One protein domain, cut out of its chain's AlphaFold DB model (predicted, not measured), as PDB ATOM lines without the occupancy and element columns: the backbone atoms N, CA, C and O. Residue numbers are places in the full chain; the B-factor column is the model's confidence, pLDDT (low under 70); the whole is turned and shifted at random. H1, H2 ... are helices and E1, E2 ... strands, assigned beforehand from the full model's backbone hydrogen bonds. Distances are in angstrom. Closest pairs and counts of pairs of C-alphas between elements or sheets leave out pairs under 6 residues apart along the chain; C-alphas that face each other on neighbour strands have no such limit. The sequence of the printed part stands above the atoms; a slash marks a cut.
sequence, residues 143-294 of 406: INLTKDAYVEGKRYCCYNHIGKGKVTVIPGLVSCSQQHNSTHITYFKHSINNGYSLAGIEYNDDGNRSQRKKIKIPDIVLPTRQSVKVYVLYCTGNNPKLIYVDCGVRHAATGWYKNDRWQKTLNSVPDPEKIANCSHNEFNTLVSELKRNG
ATOM      1  N   ILE A 143     -38.531  28.917 -13.098       93.44
ATOM      2  CA  ILE A 143     -39.112  28.686 -11.773       93.44
ATOM      3  C   ILE A 143     -40.028  29.867 -11.483       93.44
ATOM      4  O   ILE A 143     -39.573  31.004 -11.421       93.44
ATOM      5  N   ASN A 144     -41.315  29.608 -11.300       93.38
ATOM      6  CA  ASN A 144     -42.246  30.617 -10.826       93.38
ATOM      7  C   ASN A 144     -42.530  30.352  -9.337       93.38
ATOM      8  O   ASN A 144     -42.721  29.207  -8.933       93.38
ATOM      9  N   LEU A 145     -42.429  31.396  -8.518       94.56
ATOM     10  CA  LEU A 145     -42.519  31.372  -7.055       94.56
ATOM     11  C   LEU A 145     -43.821  32.015  -6.555       94.56
ATOM     12  O   LEU A 145     -43.864  32.581  -5.471       94.56
ATOM     13  N   THR A 146     -44.878  32.010  -7.364       92.88
ATOM     14  CA  THR A 146     -46.210  32.420  -6.899       92.88
ATOM     15  C   THR A 146     -46.778  31.290  -6.047       92.88
ATOM     16  O   THR A 146     -46.880  30.168  -6.544       92.88
ATOM     17  N   LYS A 147     -47.162  31.568  -4.796       87.88
ATOM     18  CA  LYS A 147     -47.599  30.538  -3.835       87.88
ATOM     19  C   LYS A 147     -48.722  29.647  -4.386       87.88
ATOM     20  O   LYS A 147     -48.561  28.432  -4.430       87.88
ATOM     21  N   ASP A 148     -49.792  30.246  -4.908       81.94
ATOM     22  CA  ASP A 148     -50.958  29.506  -5.421       81.94
ATOM     23  C   ASP A 148     -50.763  28.899  -6.820       81.94
ATOM     24  O   ASP A 148     -51.622  28.168  -7.317       81.94
ATOM     25  N   ALA A 149     -49.640  29.168  -7.492       74.88
ATOM     26  CA  ALA A 149     -49.393  28.566  -8.799       74.88
ATOM     27  C   ALA A 149     -49.087  27.060  -8.702       74.88
ATOM     28  O   ALA A 149     -49.138  26.369  -9.726       74.88
ATOM     29  N   TYR A 150     -48.813  26.537  -7.496       72.38
ATOM     30  CA  TYR A 150     -48.407  25.150  -7.279       72.38
ATOM     31  C   TYR A 150     -49.089  24.542  -6.063       72.38
ATOM     32  O   TYR A 150     -49.112  25.117  -4.984       72.38
ATOM     33  N   VAL A 151     -49.596  23.326  -6.238       67.19
ATOM     34  CA  VAL A 151     -50.059  22.496  -5.123       67.19
ATOM     35  C   VAL A 151     -48.898  21.602  -4.699       67.19
ATOM     36  O   VAL A 151     -48.138  21.134  -5.552       67.19
ATOM     37  N   GLU A 152     -48.766  21.366  -3.397       68.81
ATOM     38  CA  GLU A 152     -47.805  20.432  -2.810       68.81
ATOM     39  C   GLU A 152     -47.722  19.106  -3.590       68.81
ATOM     40  O   GLU A 152     -48.727  18.569  -4.063       68.81
ATOM     41  N   GLY A 153     -46.497  18.608  -3.791       65.25
ATOM     42  CA  GLY A 153     -46.238  17.357  -4.510       65.25
ATOM     43  C   GLY A 153     -46.432  17.427  -6.030       65.25
ATOM     44  O   GLY A 153     -46.115  16.464  -6.732       65.25
ATOM     45  N   LYS A 154     -46.907  18.552  -6.585       68.62
ATOM     46  CA  LYS A 154     -47.053  18.710  -8.038       68.62
ATOM     47  C   LYS A 154     -45.765  19.218  -8.673       68.62
ATOM     48  O   LYS A 154     -45.068  20.092  -8.163       68.62
ATOM     49  N   ARG A 155     -45.478  18.686  -9.859       76.19
ATOM     50  CA  ARG A 155     -44.426  19.195 -10.738       76.19
ATOM     51  C   ARG A 155     -45.007  20.206 -11.722       76.19
ATOM     52  O   ARG A 155     -46.079  19.946 -12.275       76.19
ATOM     53  N   TYR A 156     -44.277  21.278 -12.035       79.69
ATOM     54  CA  TYR A 156     -44.629  22.192 -13.138       79.69
ATOM     55  C   TYR A 156     -43.468  22.469 -14.113       79.69
ATOM     56  O   TYR A 156     -42.298  22.336 -13.778       79.69
ATOM     57  N   CYS A 157     -43.784  22.775 -15.371       68.25
ATOM     58  CA  CYS A 157     -42.816  23.221 -16.395       68.25
ATOM     59  C   CYS A 157     -43.176  24.627 -16.900       68.25
ATOM     60  O   CYS A 157     -42.306  25.434 -17.204       68.25
ATOM     61  N   CYS A 158     -44.478  24.885 -16.970       63.38
ATOM     62  CA  CYS A 158     -45.172  26.136 -17.236       63.38
ATOM     63  C   CYS A 158     -46.587  25.983 -16.639       63.38
ATOM     64  O   CYS A 158     -46.973  24.869 -16.265       63.38
ATOM     65  N   TYR A 159     -47.365  27.065 -16.539       59.38
ATOM     66  CA  TYR A 159     -48.696  27.023 -15.909       59.38
ATOM     67  C   TYR A 159     -49.662  26.019 -16.576       59.38
ATOM     68  O   TYR A 159     -50.528  25.472 -15.904       59.38
ATOM     69  N   ASN A 160     -49.474  25.725 -17.868       61.47
ATOM     70  CA  ASN A 160     -50.285  24.758 -18.614       61.47
ATOM     71  C   ASN A 160     -49.917  23.290 -18.336       61.47
ATOM     72  O   ASN A 160     -50.624  22.390 -18.775       61.47
ATOM     73  N   HIS A 161     -48.785  23.009 -17.683       63.47
ATOM     74  CA  HIS A 161     -48.213  21.657 -17.591       63.47
ATOM     75  C   HIS A 161     -48.155  21.157 -16.136       63.47
ATOM     76  O   HIS A 161     -47.113  20.681 -15.668       63.47
ATOM     77  N   ILE A 162     -49.267  21.272 -15.406       62.19
ATOM     78  CA  ILE A 162     -49.397  20.755 -14.035       62.19
ATOM     79  C   ILE A 162     -49.322  19.215 -14.057       62.19
ATOM     80  O   ILE A 162     -49.991  18.562 -14.852       62.19
ATOM     81  N   GLY A 163     -48.480  18.619 -13.203       62.91
ATOM     82  CA  GLY A 163     -48.339  17.159 -13.046       62.91
ATOM     83  C   GLY A 163     -47.324  16.488 -13.983       62.91
ATOM     84  O   GLY A 163     -46.905  15.363 -13.732       62.91
ATOM     85  N   LYS A 164     -46.854  17.190 -15.022       71.12
ATOM     86  CA  LYS A 164     -45.804  16.723 -15.956       71.12
ATOM     87  C   LYS A 164     -44.547  17.593 -15.907       71.12
ATOM     88  O   LYS A 164     -43.774  17.660 -16.859       71.12
ATOM     89  N   GLY A 165     -44.391  18.332 -14.818       73.75
ATOM     90  CA  GLY A 165     -43.411  19.392 -14.737       73.75
ATOM     91  C   GLY A 165     -41.957  18.978 -14.576       73.75
ATOM     92  O   GLY A 165     -41.641  17.854 -14.189       73.75
ATOM     93  N   LYS A 166     -41.087  19.951 -14.842       86.62
ATOM     94  CA  LYS A 166     -39.624  19.857 -14.741       86.62
ATOM     95  C   LYS A 166     -39.091  20.440 -13.427       86.62
ATOM     96  O   LYS A 166     -37.978  20.118 -13.025       86.62
ATOM     97  N   VAL A 167     -39.896  21.269 -12.762       89.75
ATOM     98  CA  VAL A 167     -39.682  21.760 -11.401       89.75
ATOM     99  C   VAL A 167     -40.454  20.866 -10.443       89.75
ATOM    100  O   VAL A 167     -41.647  20.638 -10.646       89.75
ATOM    101  N   THR A 168     -39.782  20.376  -9.408       89.94
ATOM    102  CA  THR A 168     -40.408  19.687  -8.271       89.94
ATOM    103  C   THR A 168     -40.542  20.671  -7.117       89.94
ATOM    104  O   THR A 168     -39.598  21.418  -6.860       89.94
ATOM    105  N   VAL A 169     -41.696  20.673  -6.444       92.19
ATOM    106  CA  VAL A 169     -41.950  21.494  -5.253       92.19
ATOM    107  C   VAL A 169     -42.143  20.583  -4.049       92.19
ATOM    108  O   VAL A 169     -43.025  19.724  -4.061       92.19
ATOM    109  N   ILE A 170     -41.316  20.772  -3.023       92.62
ATOM    110  CA  ILE A 170     -41.371  20.018  -1.767       92.62
ATOM    111  C   ILE A 170     -41.482  21.030  -0.625       92.62
ATOM    112  O   ILE A 170     -40.586  21.867  -0.494       92.62
ATOM    113  N   PRO A 171     -42.554  21.021   0.182       94.06
ATOM    114  CA  PRO A 171     -42.600  21.851   1.371       94.06
ATOM    115  C   PRO A 171     -41.675  21.289   2.448       94.06
ATOM    116  O   PRO A 171     -41.417  20.088   2.517       94.06
ATOM    117  N   GLY A 172     -41.190  22.169   3.308       92.94
ATOM    118  CA  GLY A 172     -40.468  21.791   4.509       92.94
ATOM    119  C   GLY A 172     -40.692  22.804   5.617       92.94
ATOM    120  O   GLY A 172     -41.303  23.856   5.411       92.94
ATOM    121  N   LEU A 173     -40.221  22.456   6.808       93.31
ATOM    122  CA  LEU A 173     -40.395  23.254   8.010       93.31
ATOM    123  C   LEU A 173     -39.027  23.661   8.539       93.31
ATOM    124  O   LEU A 173     -38.150  22.817   8.701       93.31
ATOM    125  N   VAL A 174     -38.875  24.944   8.849       91.06
ATOM    126  CA  VAL A 174     -37.835  25.415   9.760       91.06
ATOM    127  C   VAL A 174     -38.466  25.506  11.143       91.06
ATOM    128  O   VAL A 174     -39.433  26.251  11.333       91.06
ATOM    129  N   SER A 175     -37.961  24.735  12.103       87.44
ATOM    130  CA  SER A 175     -38.507  24.704  13.460       87.44
ATOM    131  C   SER A 175     -37.424  24.602  14.527       87.44
ATOM    132  O   SER A 175     -36.303  24.149  14.292       87.44
ATOM    133  N   CYS A 176     -37.801  25.035  15.729       82.88
ATOM    134  CA  CYS A 176     -36.984  24.948  16.922       82.88
ATOM    135  C   CYS A 176     -37.413  23.756  17.773       82.88
ATOM    136  O   CYS A 176     -38.458  23.807  18.414       82.88
ATOM    137  N   SER A 177     -36.616  22.689  17.812       76.25
ATOM    138  CA  SER A 177     -36.931  21.501  18.621       76.25
ATOM    139  C   SER A 177     -36.872  21.763  20.131       76.25
ATOM    140  O   SER A 177     -37.570  21.103  20.892       76.25
ATOM    141  N   GLN A 178     -36.077  22.745  20.571       77.62
ATOM    142  CA  GLN A 178     -35.894  23.078  21.992       77.62
ATOM    143  C   GLN A 178     -37.058  23.882  22.593       77.62
ATOM    144  O   GLN A 178     -37.125  24.046  23.809       77.62
ATOM    145  N   GLN A 179     -37.977  24.388  21.767       66.75
ATOM    146  CA  GLN A 179     -39.102  25.198  22.222       66.75
ATOM    147  C   GLN A 179     -40.418  24.540  21.825       66.75
ATOM    148  O   GLN A 179     -40.854  24.640  20.680       66.75
ATOM    149  N   HIS A 180     -41.090  23.936  22.807       62.69
ATOM    150  CA  HIS A 180     -42.381  23.265  22.624       62.69
ATOM    151  C   HIS A 180     -43.487  24.173  22.043       62.69
ATOM    152  O   HIS A 180     -44.464  23.657  21.512       62.69
ATOM    153  N   ASN A 181     -43.306  25.502  22.077       70.94
ATOM    154  CA  ASN A 181     -44.266  26.496  21.583       70.94
ATOM    155  C   ASN A 181     -43.759  27.330  20.390       70.94
ATOM    156  O   ASN A 181     -44.404  28.314  20.025       70.94
ATOM    157  N   SER A 182     -42.609  27.000  19.786       67.38
ATOM    158  CA  SER A 182     -42.111  27.785  18.649       67.38
ATOM    159  C   SER A 182     -43.019  27.603  17.436       67.38
ATOM    160  O   SER A 182     -43.232  26.488  16.959       67.38
ATOM    161  N   THR A 183     -43.493  28.713  16.868       79.81
ATOM    162  CA  THR A 183     -44.121  28.697  15.544       79.81
ATOM    163  C   THR A 183     -43.100  28.203  14.522       79.81
ATOM    164  O   THR A 183     -41.987  28.728  14.459       79.81
ATOM    165  N   HIS A 184     -43.454  27.186  13.742       89.00
ATOM    166  CA  HIS A 184     -42.637  26.731  12.621       89.00
ATOM    167  C   HIS A 184     -42.824  27.663  11.421       89.00
ATOM    168  O   HIS A 184     -43.884  28.265  11.244       89.00
ATOM    169  N   ILE A 185     -41.797  27.764  10.581       91.56
ATOM    170  CA  ILE A 185     -41.851  28.523   9.333       91.56
ATOM    171  C   ILE A 185     -41.840  27.536   8.175       91.56
ATOM    172  O   ILE A 185     -40.880  26.787   7.996       91.56
ATOM    173  N   THR A 186     -42.902  27.537   7.375       93.00
ATOM    174  CA  THR A 186     -42.976  26.705   6.174       93.00
ATOM    175  C   THR A 186     -42.196  27.353   5.036       93.00
ATOM    176  O   THR A 186     -42.430  28.512   4.689       93.00
ATOM    177  N   TYR A 187     -41.306  26.588   4.412       95.12
ATOM    178  CA  TYR A 187     -40.687  26.943   3.140       95.12
ATOM    179  C   TYR A 187     -41.150  25.989   2.039       95.12
ATOM    180  O   TYR A 187     -41.560  24.860   2.304       95.12
ATOM    181  N   PHE A 188     -41.034  26.424   0.787       94.88
ATOM    182  CA  PHE A 188     -41.264  25.579  -0.384       94.88
ATOM    183  C   PHE A 188     -39.977  25.484  -1.190       94.88
ATOM    184  O   PHE A 188     -39.424  26.489  -1.627       94.88
ATOM    185  N   LYS A 189     -39.468  24.270  -1.370       95.75
ATOM    186  CA  LYS A 189     -38.258  23.989  -2.135       95.75
ATOM    187  C   LYS A 189     -38.628  23.686  -3.577       95.75
ATOM    188  O   LYS A 189     -39.176  22.627  -3.868       95.75
ATOM    189  N   HIS A 190     -38.289  24.599  -4.473       94.81
ATOM    190  CA  HIS A 190     -38.380  24.437  -5.917       94.81
ATOM    191  C   HIS A 190     -37.041  23.927  -6.438       94.81
ATOM    192  O   HIS A 190     -36.028  24.604  -6.301       94.81
ATOM    193  N   SER A 191     -37.012  22.750  -7.052       93.50
ATOM    194  CA  SER A 191     -35.783  22.186  -7.618       93.50
ATOM    195  C   SER A 191     -35.979  21.755  -9.061       93.50
ATOM    196  O   SER A 191     -36.978  21.105  -9.386       93.50
ATOM    197  N   ILE A 192     -34.998  22.058  -9.908       90.19
ATOM    198  CA  ILE A 192     -34.891  21.484 -11.252       90.19
ATOM    199  C   ILE A 192     -33.993  20.244 -11.226       90.19
ATOM    200  O   ILE A 192     -32.938  20.233 -10.590       90.19
ATOM    201  N   ASN A 193     -34.417  19.186 -11.916       79.69
ATOM    202  CA  ASN A 193     -33.606  17.977 -12.055       79.69
ATOM    203  C   ASN A 193     -32.423  18.209 -13.010       79.69
ATOM    204  O   ASN A 193     -32.475  19.071 -13.892       79.69
ATOM    205  N   ASN A 194     -31.383  17.383 -12.867       69.75
ATOM    206  CA  ASN A 194     -30.222  17.386 -13.755       69.75
ATOM    207  C   ASN A 194     -30.655  17.190 -15.219       69.75
ATOM    208  O   ASN A 194     -31.453  16.304 -15.525       69.75
ATOM    209  N   GLY A 195     -30.122  18.020 -16.118       73.94
ATOM    210  CA  GLY A 195     -30.428  17.993 -17.556       73.94
ATOM    211  C   GLY A 195     -31.317  19.139 -18.049       73.94
ATOM    212  O   GLY A 195     -31.457  19.312 -19.258       73.94
ATOM    213  N   TYR A 196     -31.871  19.956 -17.151       83.12
ATOM    214  CA  TYR A 196     -32.598  21.172 -17.517       83.12
ATOM    215  C   TYR A 196     -31.762  22.424 -17.266       83.12
ATOM    216  O   TYR A 196     -30.981  22.477 -16.322       83.12
ATOM    217  N   SER A 197     -31.927  23.440 -18.119       85.88
ATOM    218  CA  SER A 197     -31.333  24.758 -17.872       85.88
ATOM    219  C   SER A 197     -32.349  25.674 -17.188       85.88
ATOM    220  O   SER A 197     -33.480  25.775 -17.657       85.88
ATOM    221  N   LEU A 198     -31.968  26.368 -16.117       90.88
ATOM    222  CA  LEU A 198     -32.783  27.437 -15.540       90.88
ATOM    223  C   LEU A 198     -32.677  28.671 -16.444       90.88
ATOM    224  O   LEU A 198     -31.588  29.217 -16.595       90.88
ATOM    225  N   ALA A 199     -33.782  29.103 -17.052       91.19
ATOM    226  CA  ALA A 199     -33.847  30.337 -17.845       91.19
ATOM    227  C   ALA A 199     -34.188  31.569 -17.007       91.19
ATOM    228  O   ALA A 199     -33.867  32.686 -17.401       91.19
ATOM    229  N   GLY A 200     -34.857  31.382 -15.871       94.06
ATOM    230  CA  GLY A 200     -35.303  32.493 -15.050       94.06
ATOM    231  C   GLY A 200     -35.996  32.055 -13.777       94.06
ATOM    232  O   GLY A 200     -36.429  30.909 -13.640       94.06
ATOM    233  N   ILE A 201     -36.111  33.012 -12.865       95.50
ATOM    234  CA  ILE A 201     -36.940  32.921 -11.672       95.50
ATOM    235  C   ILE A 201     -37.929  34.091 -11.742       95.50
ATOM    236  O   ILE A 201     -37.541  35.219 -12.055       95.50
ATOM    237  N   GLU A 202     -39.209  33.836 -11.511       95.56
ATOM    238  CA  GLU A 202     -40.266  34.847 -11.593       95.56
ATOM    239  C   GLU A 202     -41.332  34.635 -10.515       95.56
ATOM    240  O   GLU A 202     -41.378  33.594  -9.865       95.56
ATOM    241  N   TYR A 203     -42.211  35.611 -10.333       95.38
ATOM    242  CA  TYR A 203     -43.460  35.455  -9.589       95.38
ATOM    243  C   TYR A 203     -44.521  36.408 -10.150       95.38
ATOM    244  O   TYR A 203     -44.193  37.372 -10.842       95.38
ATOM    245  N   ASN A 204     -45.791  36.125  -9.883       94.12
ATOM    246  CA  ASN A 204     -46.912  36.987 -10.233       94.12
ATOM    247  C   ASN A 204     -47.281  37.819  -9.010       94.12
ATOM    248  O   ASN A 204     -47.615  37.244  -7.972       94.12
ATOM    249  N   ASP A 205     -47.218  39.142  -9.135       92.81
ATOM    250  CA  ASP A 205     -47.535  40.038  -8.028       92.81
ATOM    251  C   ASP A 205     -48.989  39.839  -7.588       92.81
ATOM    252  O   ASP A 205     -49.906  39.887  -8.407       92.81
ATOM    253  N   ASP A 206     -49.179  39.492  -6.317       88.88
ATOM    254  CA  ASP A 206     -50.471  39.154  -5.708       88.88
ATOM    255  C   ASP A 206     -51.257  38.071  -6.472       88.88
ATOM    256  O   ASP A 206     -52.481  37.985  -6.415       88.88
ATOM    257  N   GLY A 207     -50.539  37.199  -7.189       87.25
ATOM    258  CA  GLY A 207     -51.125  36.147  -8.018       87.25
ATOM    259  C   GLY A 207     -51.604  36.611  -9.400       87.25
ATOM    260  O   GLY A 207     -52.002  35.773 -10.215       87.25
ATOM    261  N   ASN A 208     -51.516  37.904  -9.725       90.19
ATOM    262  CA  ASN A 208     -51.941  38.447 -11.011       90.19
ATOM    263  C   ASN A 208     -50.926  38.140 -12.125       90.19
ATOM    264  O   ASN A 208     -49.812  38.664 -12.164       90.19
ATOM    265  N   ARG A 209     -51.330  37.309 -13.094       87.69
ATOM    266  CA  ARG A 209     -50.472  36.861 -14.208       87.69
ATOM    267  C   ARG A 209     -49.993  37.989 -15.122       87.69
ATOM    268  O   ARG A 209     -48.945  37.833 -15.749       87.69
ATOM    269  N   SER A 210     -50.734  39.092 -15.197       91.69
ATOM    270  CA  SER A 210     -50.350  40.273 -15.979       91.69
ATOM    271  C   SER A 210     -49.252  41.089 -15.292       91.69
ATOM    272  O   SER A 210     -48.571  41.873 -15.944       91.69
ATOM    273  N   GLN A 211     -49.031  40.876 -13.991       94.12
ATOM    274  CA  GLN A 211     -48.029  41.564 -13.172       94.12
ATOM    275  C   GLN A 211     -46.860  40.635 -12.838       94.12
ATOM    276  O   GLN A 211     -46.416  40.499 -11.696       94.12
ATOM    277  N   ARG A 212     -46.353  39.953 -13.861       94.12
ATOM    278  CA  ARG A 212     -45.212  39.054 -13.725       94.12
ATOM    279  C   ARG A 212     -43.930  39.841 -13.458       94.12
ATOM    280  O   ARG A 212     -43.502  40.651 -14.279       94.12
ATOM    281  N   LYS A 213     -43.264  39.528 -12.352       95.62
ATOM    282  CA  LYS A 213     -41.989  40.115 -11.938       95.62
ATOM    283  C   LYS A 213     -40.863  39.095 -12.080       95.62
ATOM    284  O   LYS A 213     -40.946  37.979 -11.570       95.62
ATOM    285  N   LYS A 214     -39.792  39.483 -12.778       95.88
ATOM    286  CA  LYS A 214     -38.560  38.686 -12.884       95.88
ATOM    287  C   LYS A 214     -37.686  38.922 -11.655       95.88
ATOM    288  O   LYS A 214     -37.410  40.066 -11.300       95.88
ATOM    289  N   ILE A 215     -37.210  37.841 -11.054       96.31
ATOM    290  CA  ILE A 215     -36.257  37.855  -9.947       96.31
ATOM    291  C   ILE A 215     -34.848  37.855 -10.542       96.31
ATOM    292  O   ILE A 215     -34.455  36.914 -11.232       96.31
ATOM    293  N   LYS A 216     -34.092  38.927 -10.297       96.44
ATOM    294  CA  LYS A 216     -32.696  39.063 -10.733       96.44
ATOM    295  C   LYS A 216     -31.782  38.806  -9.542       96.44
ATOM    296  O   LYS A 216     -31.685  39.654  -8.665       96.44
ATOM    297  N   ILE A 217     -31.133  37.648  -9.520       95.62
ATOM    298  CA  ILE A 217     -30.131  37.316  -8.503       95.62
ATOM    299  C   ILE A 217     -28.768  37.782  -9.017       95.62
ATOM    300  O   ILE A 217     -28.410  37.432 -10.142       95.62
ATOM    301  N   PRO A 218     -28.010  38.588  -8.260       93.12
ATOM    302  CA  PRO A 218     -26.630  38.890  -8.617       93.12
ATOM    303  C   PRO A 218     -25.821  37.604  -8.830       93.12
ATOM    304  O   PRO A 218     -26.077  36.585  -8.192       93.12
ATOM    305  N   ASP A 219     -24.866  37.640  -9.754       90.62
ATOM    306  CA  ASP A 219     -23.924  36.543 -10.021       90.62
ATOM    307  C   ASP A 219     -24.523  35.233 -10.571       90.62
ATOM    308  O   ASP A 219     -23.776  34.286 -10.832       90.62
ATOM    309  N   ILE A 220     -25.841  35.157 -10.814       90.75
ATOM    310  CA  ILE A 220     -26.426  34.064 -11.601       90.75
ATOM    311  C   ILE A 220     -26.427  34.444 -13.086       90.75
ATOM    312  O   ILE A 220     -27.133  35.350 -13.530       90.75
ATOM    313  N   VAL A 221     -25.633  33.732 -13.882       87.50
ATOM    314  CA  VAL A 221     -25.656  33.876 -15.341       87.50
ATOM    315  C   VAL A 221     -26.742  32.960 -15.887       87.50
ATOM    316  O   VAL A 221     -26.636  31.737 -15.810       87.50
ATOM    317  N   LEU A 222     -27.811  33.554 -16.412       88.56
ATOM    318  CA  LEU A 222     -28.907  32.820 -17.036       88.56
ATOM    319  C   LEU A 222     -28.769  32.836 -18.568       88.56
ATOM    320  O   LEU A 222     -28.396  33.871 -19.120       88.56
ATOM    321  N   PRO A 223     -29.121  31.736 -19.261       87.62
ATOM    322  CA  PRO A 223     -29.563  30.458 -18.696       87.62
ATOM    323  C   PRO A 223     -28.408  29.646 -18.075       87.62
ATOM    324  O   PRO A 223     -27.342  29.538 -18.673       87.62
ATOM    325  N   THR A 224     -28.628  29.002 -16.920       86.38
ATOM    326  CA  THR A 224     -27.618  28.129 -16.271       86.38
ATOM    327  C   THR A 224     -27.995  26.651 -16.344       86.38
ATOM    328  O   THR A 224     -29.172  26.307 -16.291       86.38
ATOM    329  N   ARG A 225     -26.996  25.766 -16.464       82.00
ATOM    330  CA  ARG A 225     -27.145  24.295 -16.380       82.00
ATOM    331  C   ARG A 225     -26.915  23.731 -14.989       82.00
ATOM    332  O   ARG A 225     -27.083  22.531 -14.785       82.00
ATOM    333  N   GLN A 226     -26.466  24.570 -14.065       84.69
ATOM    334  CA  GLN A 226     -26.247  24.135 -12.698       84.69
ATOM    335  C   GLN A 226     -27.569  23.686 -12.091       84.69
ATOM    336  O   GLN A 226     -28.637  24.212 -12.417       84.69
ATOM    337  N   SER A 227     -27.489  22.692 -11.209       87.94
ATOM    338  CA  SER A 227     -28.631  22.344 -10.379       87.94
ATOM    339  C   SER A 227     -28.943  23.554  -9.506       87.94
ATOM    340  O   SER A 227     -28.097  23.985  -8.724       87.94
ATOM    341  N   VAL A 228     -30.134  24.122  -9.684       93.75
ATOM    342  CA  VAL A 228     -30.612  25.235  -8.866       93.75
ATOM    343  C   VAL A 228     -31.773  24.752  -8.014       93.75
ATOM    344  O   VAL A 228     -32.750  24.193  -8.526       93.75
ATOM    345  N   LYS A 229     -31.669  24.992  -6.707       96.12
ATOM    346  CA  LYS A 229     -32.777  24.852  -5.763       96.12
ATOM    347  C   LYS A 229     -33.109  26.231  -5.214       96.12
ATOM    348  O   LYS A 229     -32.217  26.975  -4.818       96.12
ATOM    349  N   VAL A 230     -34.388  26.567  -5.189       96.94
ATOM    350  CA  VAL A 230     -34.890  27.821  -4.639       96.94
ATOM    351  C   VAL A 230     -35.841  27.484  -3.510       96.94
ATOM    352  O   VAL A 230     -36.868  26.848  -3.729       96.94
ATOM    353  N   TYR A 231     -35.494  27.894  -2.303       97.38
ATOM    354  CA  TYR A 231     -36.341  27.753  -1.132       97.38
ATOM    355  C   TYR A 231     -37.053  29.079  -0.946       97.38
ATOM    356  O   TYR A 231     -36.393  30.104  -0.812       97.38
ATOM    357  N   VAL A 232     -38.376  29.082  -0.968       96.50
ATOM    358  CA  VAL A 232     -39.170  30.304  -0.844       96.50
ATOM    359  C   VAL A 232     -39.964  30.296   0.448       96.50
ATOM    360  O   VAL A 232     -40.600  29.299   0.796       96.50
ATOM    361  N   LEU A 233     -39.912  31.422   1.152       95.31
ATOM    362  CA  LEU A 233     -40.690  31.688   2.347       95.31
ATOM    363  C   LEU A 233     -41.711  32.780   2.036       95.31
ATOM    364  O   LEU A 233     -41.398  33.824   1.447       95.31
ATOM    365  N   TYR A 234     -42.940  32.524   2.467       93.31
ATOM    366  CA  TYR A 234     -44.076  33.424   2.316       93.31
ATOM    367  C   TYR A 234     -44.539  33.892   3.696       93.31
ATOM    368  O   TYR A 234     -44.461  33.141   4.665       93.31
ATOM    369  N   CYS A 235     -45.056  35.118   3.769       89.00
ATOM    370  CA  CYS A 235     -45.775  35.620   4.940       89.00
ATOM    371  C   CYS A 235     -47.284  35.483   4.674       89.00
ATOM    372  O   CYS A 235     -47.842  34.387   4.676       89.00
ATOM    373  N   THR A 236     -47.933  36.602   4.358       84.62
ATOM    374  CA  THR A 236     -49.310  36.687   3.882       84.62
ATOM    375  C   THR A 236     -49.345  36.823   2.356       84.62
ATOM    376  O   THR A 236     -48.444  37.407   1.749       84.62
ATOM    377  N   GLY A 237     -50.391  36.272   1.735       88.19
ATOM    378  CA  GLY A 237     -50.619  36.368   0.293       88.19
ATOM    379  C   GLY A 237     -49.725  35.466  -0.566       88.19
ATOM    380  O   GLY A 237     -49.230  34.429  -0.116       88.19
ATOM    381  N   ASN A 238     -49.564  35.880  -1.825       88.69
ATOM    382  CA  ASN A 238     -48.957  35.092  -2.901       88.69
ATOM    383  C   ASN A 238     -47.498  35.438  -3.215       88.69
ATOM    384  O   ASN A 238     -46.834  34.708  -3.956       88.69
ATOM    385  N   ASN A 239     -47.005  36.538  -2.649       93.44
ATOM    386  CA  ASN A 239     -45.717  37.111  -2.996       93.44
ATOM    387  C   ASN A 239     -44.578  36.502  -2.162       93.44
ATOM    388  O   ASN A 239     -44.668  36.492  -0.928       93.44
ATOM    389  N   PRO A 240     -43.480  36.041  -2.795       95.19
ATOM    390  CA  PRO A 240     -42.301  35.577  -2.075       95.19
ATOM    391  C   PRO A 240     -41.700  36.731  -1.267       95.19
ATOM    392  O   PRO A 240     -41.557  37.848  -1.771       95.19
ATOM    393  N   LYS A 241     -41.347  36.484  -0.004       95.06
ATOM    394  CA  LYS A 241     -40.783  37.524   0.879       95.06
ATOM    395  C   LYS A 241     -39.284  37.371   1.045       95.06
ATOM    396  O   LYS A 241     -38.543  38.353   1.001       95.06
ATOM    397  N   LEU A 242     -38.850  36.127   1.169       96.25
ATOM    398  CA  LEU A 242     -37.458  35.760   1.315       96.25
ATOM    399  C   LEU A 242     -37.220  34.464   0.545       96.25
ATOM    400  O   LEU A 242     -38.062  33.562   0.574       96.25
ATOM    401  N   ILE A 243     -36.090  34.376  -0.147       97.62
ATOM    402  CA  ILE A 243     -35.685  33.155  -0.840       97.62
ATOM    403  C   ILE A 243     -34.257  32.780  -0.468       97.62
ATOM    404  O   ILE A 243     -33.423  33.657  -0.268       97.62
ATOM    405  N   TYR A 244     -33.965  31.489  -0.423       97.88
ATOM    406  CA  TYR A 244     -32.604  30.967  -0.445       97.88
ATOM    407  C   TYR A 244     -32.359  30.311  -1.800       97.88
ATOM    408  O   TYR A 244     -33.151  29.471  -2.234       97.88
ATOM    409  N   VAL A 245     -31.282  30.689  -2.479       97.25
ATOM    410  CA  VAL A 245     -30.876  30.100  -3.759       97.25
ATOM    411  C   VAL A 245     -29.647  29.232  -3.514       97.25
ATOM    412  O   VAL A 245     -28.632  29.720  -3.030       97.25
ATOM    413  N   ASP A 246     -29.741  27.946  -3.847       96.00
ATOM    414  CA  ASP A 246     -28.632  26.988  -3.868       96.00
ATOM    415  C   ASP A 246     -28.274  26.696  -5.327       96.00
ATOM    416  O   ASP A 246     -29.024  26.009  -6.024       96.00
ATOM    417  N   CYS A 247     -27.142  27.229  -5.791       91.75
ATOM    418  CA  CYS A 247     -26.599  26.959  -7.125       91.75
ATOM    419  C   CYS A 247     -25.553  25.825  -7.123       91.75
ATOM    420  O   CYS A 247     -24.847  25.646  -8.115       91.75
ATOM    421  N   GLY A 248     -25.420  25.063  -6.031       87.44
ATOM    422  CA  GLY A 248     -24.392  24.037  -5.871       87.44
ATOM    423  C   GLY A 248     -23.053  24.578  -5.354       87.44
ATOM    424  O   GLY A 248     -22.950  25.679  -4.807       87.44
ATOM    425  N   VAL A 249     -22.001  23.763  -5.479       73.62
ATOM    426  CA  VAL A 249     -20.704  23.996  -4.826       73.62
ATOM    427  C   VAL A 249     -19.989  25.216  -5.426       73.62
ATOM    428  O   VAL A 249     -19.684  25.230  -6.614       73.62
ATOM    429  N   ARG A 250     -19.657  26.196  -4.566       70.44
ATOM    430  CA  ARG A 250     -18.800  27.374  -4.845       70.44
ATOM    431  C   ARG A 250     -19.372  28.432  -5.801       70.44
ATOM    432  O   ARG A 250     -18.610  29.174  -6.417       70.44
ATOM    433  N   HIS A 251     -20.692  28.572  -5.878       82.94
ATOM    434  CA  HIS A 251     -21.299  29.681  -6.616       82.94
ATOM    435  C   HIS A 251     -21.501  30.923  -5.745       82.94
ATOM    436  O   HIS A 251     -22.112  30.852  -4.679       82.94
ATOM    437  N   ALA A 252     -21.036  32.078  -6.234       87.31
ATOM    438  CA  ALA A 252     -21.224  33.381  -5.584       87.31
ATOM    439  C   ALA A 252     -22.712  33.722  -5.368       87.31
ATOM    440  O   ALA A 252     -23.076  34.324  -4.354       87.31
ATOM    441  N   ALA A 253     -23.575  33.230  -6.264       93.69
ATOM    442  CA  ALA A 253     -25.023  33.378  -6.193       93.69
ATOM    443  C   ALA A 253     -25.694  32.555  -5.071       93.69
ATOM    444  O   ALA A 253     -26.866  32.792  -4.786       93.69
ATOM    445  N   THR A 254     -25.003  31.622  -4.405       96.12
ATOM    446  CA  THR A 254     -25.610  30.852  -3.308       96.12
ATOM    447  C   THR A 254     -25.818  31.735  -2.070       96.12
ATOM    448  O   THR A 254     -24.887  32.410  -1.615       96.12
ATOM    449  N   GLY A 255     -27.040  31.744  -1.524       97.00
ATOM    450  CA  GLY A 255     -27.390  32.492  -0.311       97.00
ATOM    451  C   GLY A 255     -28.843  32.964  -0.243       97.00
ATOM    452  O   GLY A 255     -29.678  32.610  -1.077       97.00
ATOM    453  N   TRP A 256     -29.136  33.779   0.771       97.50
ATOM    454  CA  TRP A 256     -30.451  34.372   1.013       97.50
ATOM    455  C   TRP A 256     -30.641  35.690   0.256       97.50
ATOM    456  O   TRP A 256     -29.723  36.505   0.205       97.50
ATOM    457  N   TYR A 257     -31.842  35.937  -0.273       97.12
ATOM    458  CA  TYR A 257     -32.206  37.143  -1.023       97.12
ATOM    459  C   TYR A 257     -33.597  37.657  -0.640       97.12
ATOM    460  O   TYR A 257     -34.533  36.872  -0.469       97.12
ATOM    461  N   LYS A 258     -33.745  38.985  -0.548       95.06
ATOM    462  CA  LYS A 258     -34.988  39.657  -0.112       95.06
ATOM    463  C   LYS A 258     -35.664  40.506  -1.194       95.06
ATOM    464  O   LYS A 258     -34.990  41.120  -2.020       95.06
ATOM    465  N   ASN A 259     -36.993  40.615  -1.133       87.94
ATOM    466  CA  ASN A 259     -37.862  41.188  -2.180       87.94
ATOM    467  C   ASN A 259     -37.867  42.739  -2.314       87.94
ATOM    468  O   ASN A 259     -38.816  43.316  -2.826       87.94
ATOM    469  N   ASP A 260     -36.829  43.450  -1.877       81.12
ATOM    470  CA  ASP A 260     -36.703  44.899  -2.154       81.12
ATOM    471  C   ASP A 260     -36.044  45.121  -3.531       81.12
ATOM    472  O   ASP A 260     -36.504  45.901  -4.356       81.12
ATOM    473  N   ARG A 261     -35.023  44.314  -3.838       90.94
ATOM    474  CA  ARG A 261     -34.267  44.284  -5.108       90.94
ATOM    475  C   ARG A 261     -33.613  42.920  -5.358       90.94
ATOM    476  O   ARG A 261     -32.669  42.827  -6.135       90.94
ATOM    477  N   TRP A 262     -34.062  41.881  -4.648       95.00
ATOM    478  CA  TRP A 262     -33.396  40.575  -4.581       95.00
ATOM    479  C   TRP A 262     -31.914  40.703  -4.226       95.00
ATOM    480  O   TRP A 262     -31.044  40.100  -4.843       95.00
ATOM    481  N   GLN A 263     -31.639  41.530  -3.215       95.81
ATOM    482  CA  GLN A 263     -30.299  41.731  -2.670       95.81
ATOM    483  C   GLN A 263     -29.953  40.617  -1.691       95.81
ATOM    484  O   GLN A 263     -30.823  40.156  -0.945       95.81
ATOM    485  N   LYS A 264     -28.678  40.218  -1.692       96.31
ATOM    486  CA  LYS A 264     -28.153  39.193  -0.792       96.31
ATOM    487  C   LYS A 264     -28.288  39.649   0.668       96.31
ATOM    488  O   LYS A 264     -28.047  40.814   0.979       96.31
ATOM    489  N   THR A 265     -28.698  38.749   1.551       96.38
ATOM    490  CA  THR A 265     -28.892  38.981   2.992       96.38
ATOM    491  C   THR A 265     -28.459  37.735   3.776       96.38
ATOM    492  O   THR A 265     -28.013  36.758   3.180       96.38
ATOM    493  N   LEU A 266     -28.565  37.769   5.109       94.88
ATOM    494  CA  LEU A 266     -28.393  36.613   6.005       94.88
ATOM    495  C   LEU A 266     -27.137  35.755   5.738       94.88
ATOM    496  O   LEU A 266     -27.210  34.530   5.698       94.88
ATOM    497  N   ASN A 267     -25.971  36.386   5.578       95.06
ATOM    498  CA  ASN A 267     -24.726  35.697   5.196       95.06
ATOM    499  C   ASN A 267     -24.292  34.574   6.160       95.06
ATOM    500  O   ASN A 267     -23.567  33.673   5.750       95.06
ATOM    501  N   SER A 268     -24.719  34.637   7.424       93.50
ATOM    502  CA  SER A 268     -24.384  33.657   8.466       93.50
ATOM    503  C   SER A 268     -25.480  32.617   8.708       93.50
ATOM    504  O   SER A 268     -25.282  31.730   9.525       93.50
ATOM    505  N   VAL A 269     -26.636  32.730   8.046       94.81
ATOM    506  CA  VAL A 269     -27.731  31.770   8.210       94.81
ATOM    507  C   VAL A 269     -27.578  30.683   7.146       94.81
ATOM    508  O   VAL A 269     -27.522  31.014   5.955       94.81
ATOM    509  N   PRO A 270     -27.519  29.397   7.529       95.12
ATOM    510  CA  PRO A 270     -27.378  28.312   6.570       95.12
ATOM    511  C   PRO A 270     -28.647  28.154   5.715       95.12
ATOM    512  O   PRO A 270     -29.631  28.884   5.861       95.12
ATOM    513  N   ASP A 271     -28.620  27.202   4.780       95.12
ATOM    514  CA  ASP A 271     -29.817  26.854   4.013       95.12
ATOM    515  C   ASP A 271     -30.957  26.363   4.932       95.12
ATOM    516  O   ASP A 271     -30.688  25.838   6.016       95.12
ATOM    517  N   PRO A 272     -32.233  26.502   4.520       95.06
ATOM    518  CA  PRO A 272     -33.377  26.159   5.369       95.06
ATOM    519  C   PRO A 272     -33.382  24.729   5.920       95.06
ATOM    520  O   PRO A 272     -33.929  24.502   6.992       95.06
ATOM    521  N   GLU A 273     -32.780  23.769   5.212       94.56
ATOM    522  CA  GLU A 273     -32.738  22.358   5.625       94.56
ATOM    523  C   GLU A 273     -31.728  22.109   6.752       94.56
ATOM    524  O   GLU A 273     -31.847  21.128   7.483       94.56
ATOM    525  N   LYS A 274     -30.740  22.996   6.902       93.62
ATOM    526  CA  LYS A 274     -29.704  22.932   7.938       93.62
ATOM    527  C   LYS A 274     -29.997  23.780   9.162       93.62
ATOM    528  O   LYS A 274     -29.270  23.661  10.144       93.62
ATOM    529  N   ILE A 275     -31.045  24.602   9.137       91.31
ATOM    530  CA  ILE A 275     -31.528  25.311  10.328       91.31
ATOM    531  C   ILE A 275     -32.274  24.292  11.202       91.31
ATOM    532  O   ILE A 275     -33.497  24.295  11.317       91.31
ATOM    533  N   ALA A 276     -31.510  23.366  11.774       77.06
ATOM    534  CA  ALA A 276     -31.963  22.357  12.710       77.06
ATOM    535  C   ALA A 276     -31.353  22.662  14.083       77.06
ATOM    536  O   ALA A 276     -30.194  23.055  14.188       77.06
ATOM    537  N   ASN A 277     -32.129  22.450  15.145       69.38
ATOM    538  CA  ASN A 277     -31.687  22.507  16.547       69.38
ATOM    539  C   ASN A 277     -31.410  23.882  17.164       69.38
ATOM    540  O   ASN A 277     -30.859  23.914  18.261       69.38
ATOM    541  N   CYS A 278     -31.830  24.991  16.550       68.62
ATOM    542  CA  CYS A 278     -31.753  26.309  17.191       68.62
ATOM    543  C   CYS A 278     -30.399  26.607  17.836       68.62
ATOM    544  O   CYS A 278     -30.324  26.923  19.028       68.62
ATOM    545  N   SER A 279     -29.322  26.601  17.045       67.38
ATOM    546  CA  SER A 279     -28.248  27.525  17.399       67.38
ATOM    547  C   SER A 279     -28.938  28.901  17.477       67.38
ATOM    548  O   SER A 279     -29.525  29.362  16.495       67.38
ATOM    549  N   HIS A 280     -29.086  29.446  18.694       66.88
ATOM    550  CA  HIS A 280     -30.157  30.411  19.018       66.88
ATOM    551  C   HIS A 280     -30.184  31.614  18.063       66.88
ATOM    552  O   HIS A 280     -31.222  32.236  17.860       66.88
ATOM    553  N   ASN A 281     -29.053  31.927  17.440       87.00
ATOM    554  CA  ASN A 281     -28.916  33.094  16.593       87.00
ATOM    555  C   ASN A 281     -29.447  32.884  15.170       87.00
ATOM    556  O   ASN A 281     -30.025  33.818  14.627       87.00
ATOM    557  N   GLU A 282     -29.326  31.707  14.552       91.69
ATOM    558  CA  GLU A 282     -29.672  31.537  13.127       91.69
ATOM    559  C   GLU A 282     -31.182  31.662  12.878       91.69
ATOM    560  O   GLU A 282     -31.613  32.457  12.040       91.69
ATOM    561  N   PHE A 283     -31.993  30.933  13.654       90.88
ATOM    562  CA  PHE A 283     -33.455  30.983  13.543       90.88
ATOM    563  C   PHE A 283     -34.002  32.368  13.906       90.88
ATOM    564  O   PHE A 283     -34.809  32.930  13.167       90.88
ATOM    565  N   ASN A 284     -33.513  32.963  14.997       89.94
ATOM    566  CA  ASN A 284     -33.932  34.302  15.413       89.94
ATOM    567  C   ASN A 284     -33.537  35.370  14.382       89.94
ATOM    568  O   ASN A 284     -34.314  36.294  14.128       89.94
ATOM    569  N   THR A 285     -32.376  35.226  13.734       93.50
ATOM    570  CA  THR A 285     -31.958  36.116  12.639       93.50
ATOM    571  C   THR A 285     -32.891  35.965  11.435       93.50
ATOM    572  O   THR A 285     -33.343  36.970  10.885       93.50
ATOM    573  N   LEU A 286     -33.254  34.731  11.061       93.94
ATOM    574  CA  LEU A 286     -34.222  34.466   9.992       93.94
ATOM    575  C   LEU A 286     -35.598  35.089  10.291       93.94
ATOM    576  O   LEU A 286     -36.162  35.779   9.439       93.94
ATOM    577  N   VAL A 287     -36.128  34.890  11.502       91.81
ATOM    578  CA  VAL A 287     -37.413  35.460  11.948       91.81
ATOM    579  C   VAL A 287     -37.381  36.987  11.918       91.81
ATOM    580  O   VAL A 287     -38.309  37.616  11.404       91.81
ATOM    581  N   SER A 288     -36.311  37.591  12.436       92.25
ATOM    582  CA  SER A 288     -36.144  39.049  12.466       92.25
ATOM    583  C   SER A 288     -36.133  39.637  11.056       92.25
ATOM    584  O   SER A 288     -36.767  40.659  10.795       92.25
ATOM    585  N   GLU A 289     -35.476  38.956  10.116       94.75
ATOM    586  CA  GLU A 289     -35.429  39.386   8.720       94.75
ATOM    587  C   GLU A 289     -36.789  39.284   8.024       94.75
ATOM    588  O   GLU A 289     -37.170  40.183   7.270       94.75
ATOM    589  N   LEU A 290     -37.555  38.227   8.303       93.00
ATOM    590  CA  LEU A 290     -38.920  38.081   7.793       93.00
ATOM    591  C   LEU A 290     -39.853  39.173   8.328       93.00
ATOM    592  O   LEU A 290     -40.668  39.706   7.570       93.00
ATOM    593  N   LYS A 291     -39.723  39.544   9.607       91.56
ATOM    594  CA  LYS A 291     -40.484  40.651  10.211       91.56
ATOM    595  C   LYS A 291     -40.141  41.986   9.558       91.56
ATOM    596  O   LYS A 291     -41.046  42.725   9.172       91.56
ATOM    597  N   ARG A 292     -38.846  42.254   9.365       91.06
ATOM    598  CA  ARG A 292     -38.335  43.493   8.764       91.06
ATOM    599  C   ARG A 292     -38.755  43.677   7.303       91.06
ATOM    600  O   ARG A 292     -39.120  44.780   6.917       91.06
ATOM    601  N   ASN A 293     -38.738  42.617   6.492       83.81
ATOM    602  CA  ASN A 293     -38.959  42.699   5.037       83.81
ATOM    603  C   ASN A 293     -40.441  42.700   4.590       83.81
ATOM    604  O   ASN A 293     -40.739  42.429   3.425       83.81
ATOM    605  N   GLY A 294     -41.380  43.055   5.471       62.38
ATOM    606  CA  GLY A 294     -42.702  43.523   5.037       62.38
ATOM    607  C   GLY A 294     -43.839  42.506   5.132       62.38
ATOM    608  O   GLY A 294     -44.413  42.106   4.112       62.38
TER     609      GLY A 294
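What this domain is: This is residues 143 to 294 of the 406 residues of an uncharacterized protein of Theileria equi strain WA (UniProt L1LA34). A strongly twisted sheet of six strands forms the core, with H1 packed on it at one end and the small hairpin E3 and E4 at the opposite end from H1. Loops fill out much of the rest: of the 152 printed residues, 61 are in named elements, class mixed. Along the chain come E1 to E8, then H1; the antiparallel sheet has the order E1, E2, E5, E6, E7, E8. The whole is compact, radius of gyration of the C-alphas 15.1 A, and spans 42 by 32 by 27 A.

Where its parts are: E1, residues 167 to 174, starts with C-alpha 167 at (-39.682, 21.760, -11.401) and is 21.6 A long. E2 is residues 185 to 192, 22.8 A; E3 197 to 204, 21.2 A; E4 212 to 215; E5 229 to 234; E6 240 to 246; E7 255 to 258; E8 263 to 265. H1, residues 280 to 292, is 18.5 A long and ends with C-alpha 292 at (-38.335, 43.493, 8.764).

How they stand to each other: Edge strand E1 forms a hairpin with E2, N 170 and O 189 being 3.0 A apart. E2 is antiparallel to E5, with N 190 and O 230 at 2.8 A. E5 to E8 form a meander, each strand the antiparallel neighbour of the one before: N 231 and O 244 are at 2.8 A, N 257 and O 243 at 2.8 A, N 265 and O 256 at 2.8 A. In hairpin E3 and E4, N 213 and O 203 are at 2.8 A. H1 is on the larger sheet, height 7.9 A; its closest C-alphas to E6 are Leu 290 and Leu 242, 7.0 A. In H1, 8 of 9 O i to N i+4 pairs are within hydrogen-bond range. E3 and H1 are apart.

The domain as a whole: The farthest C-alphas, Gln 178 and Ser 210, are 44.1 A apart. The printed part has no cut. E4 to E5 and E8 to H1 are long links. Twenty residues have pLDDT under 70, among them 157 to 163.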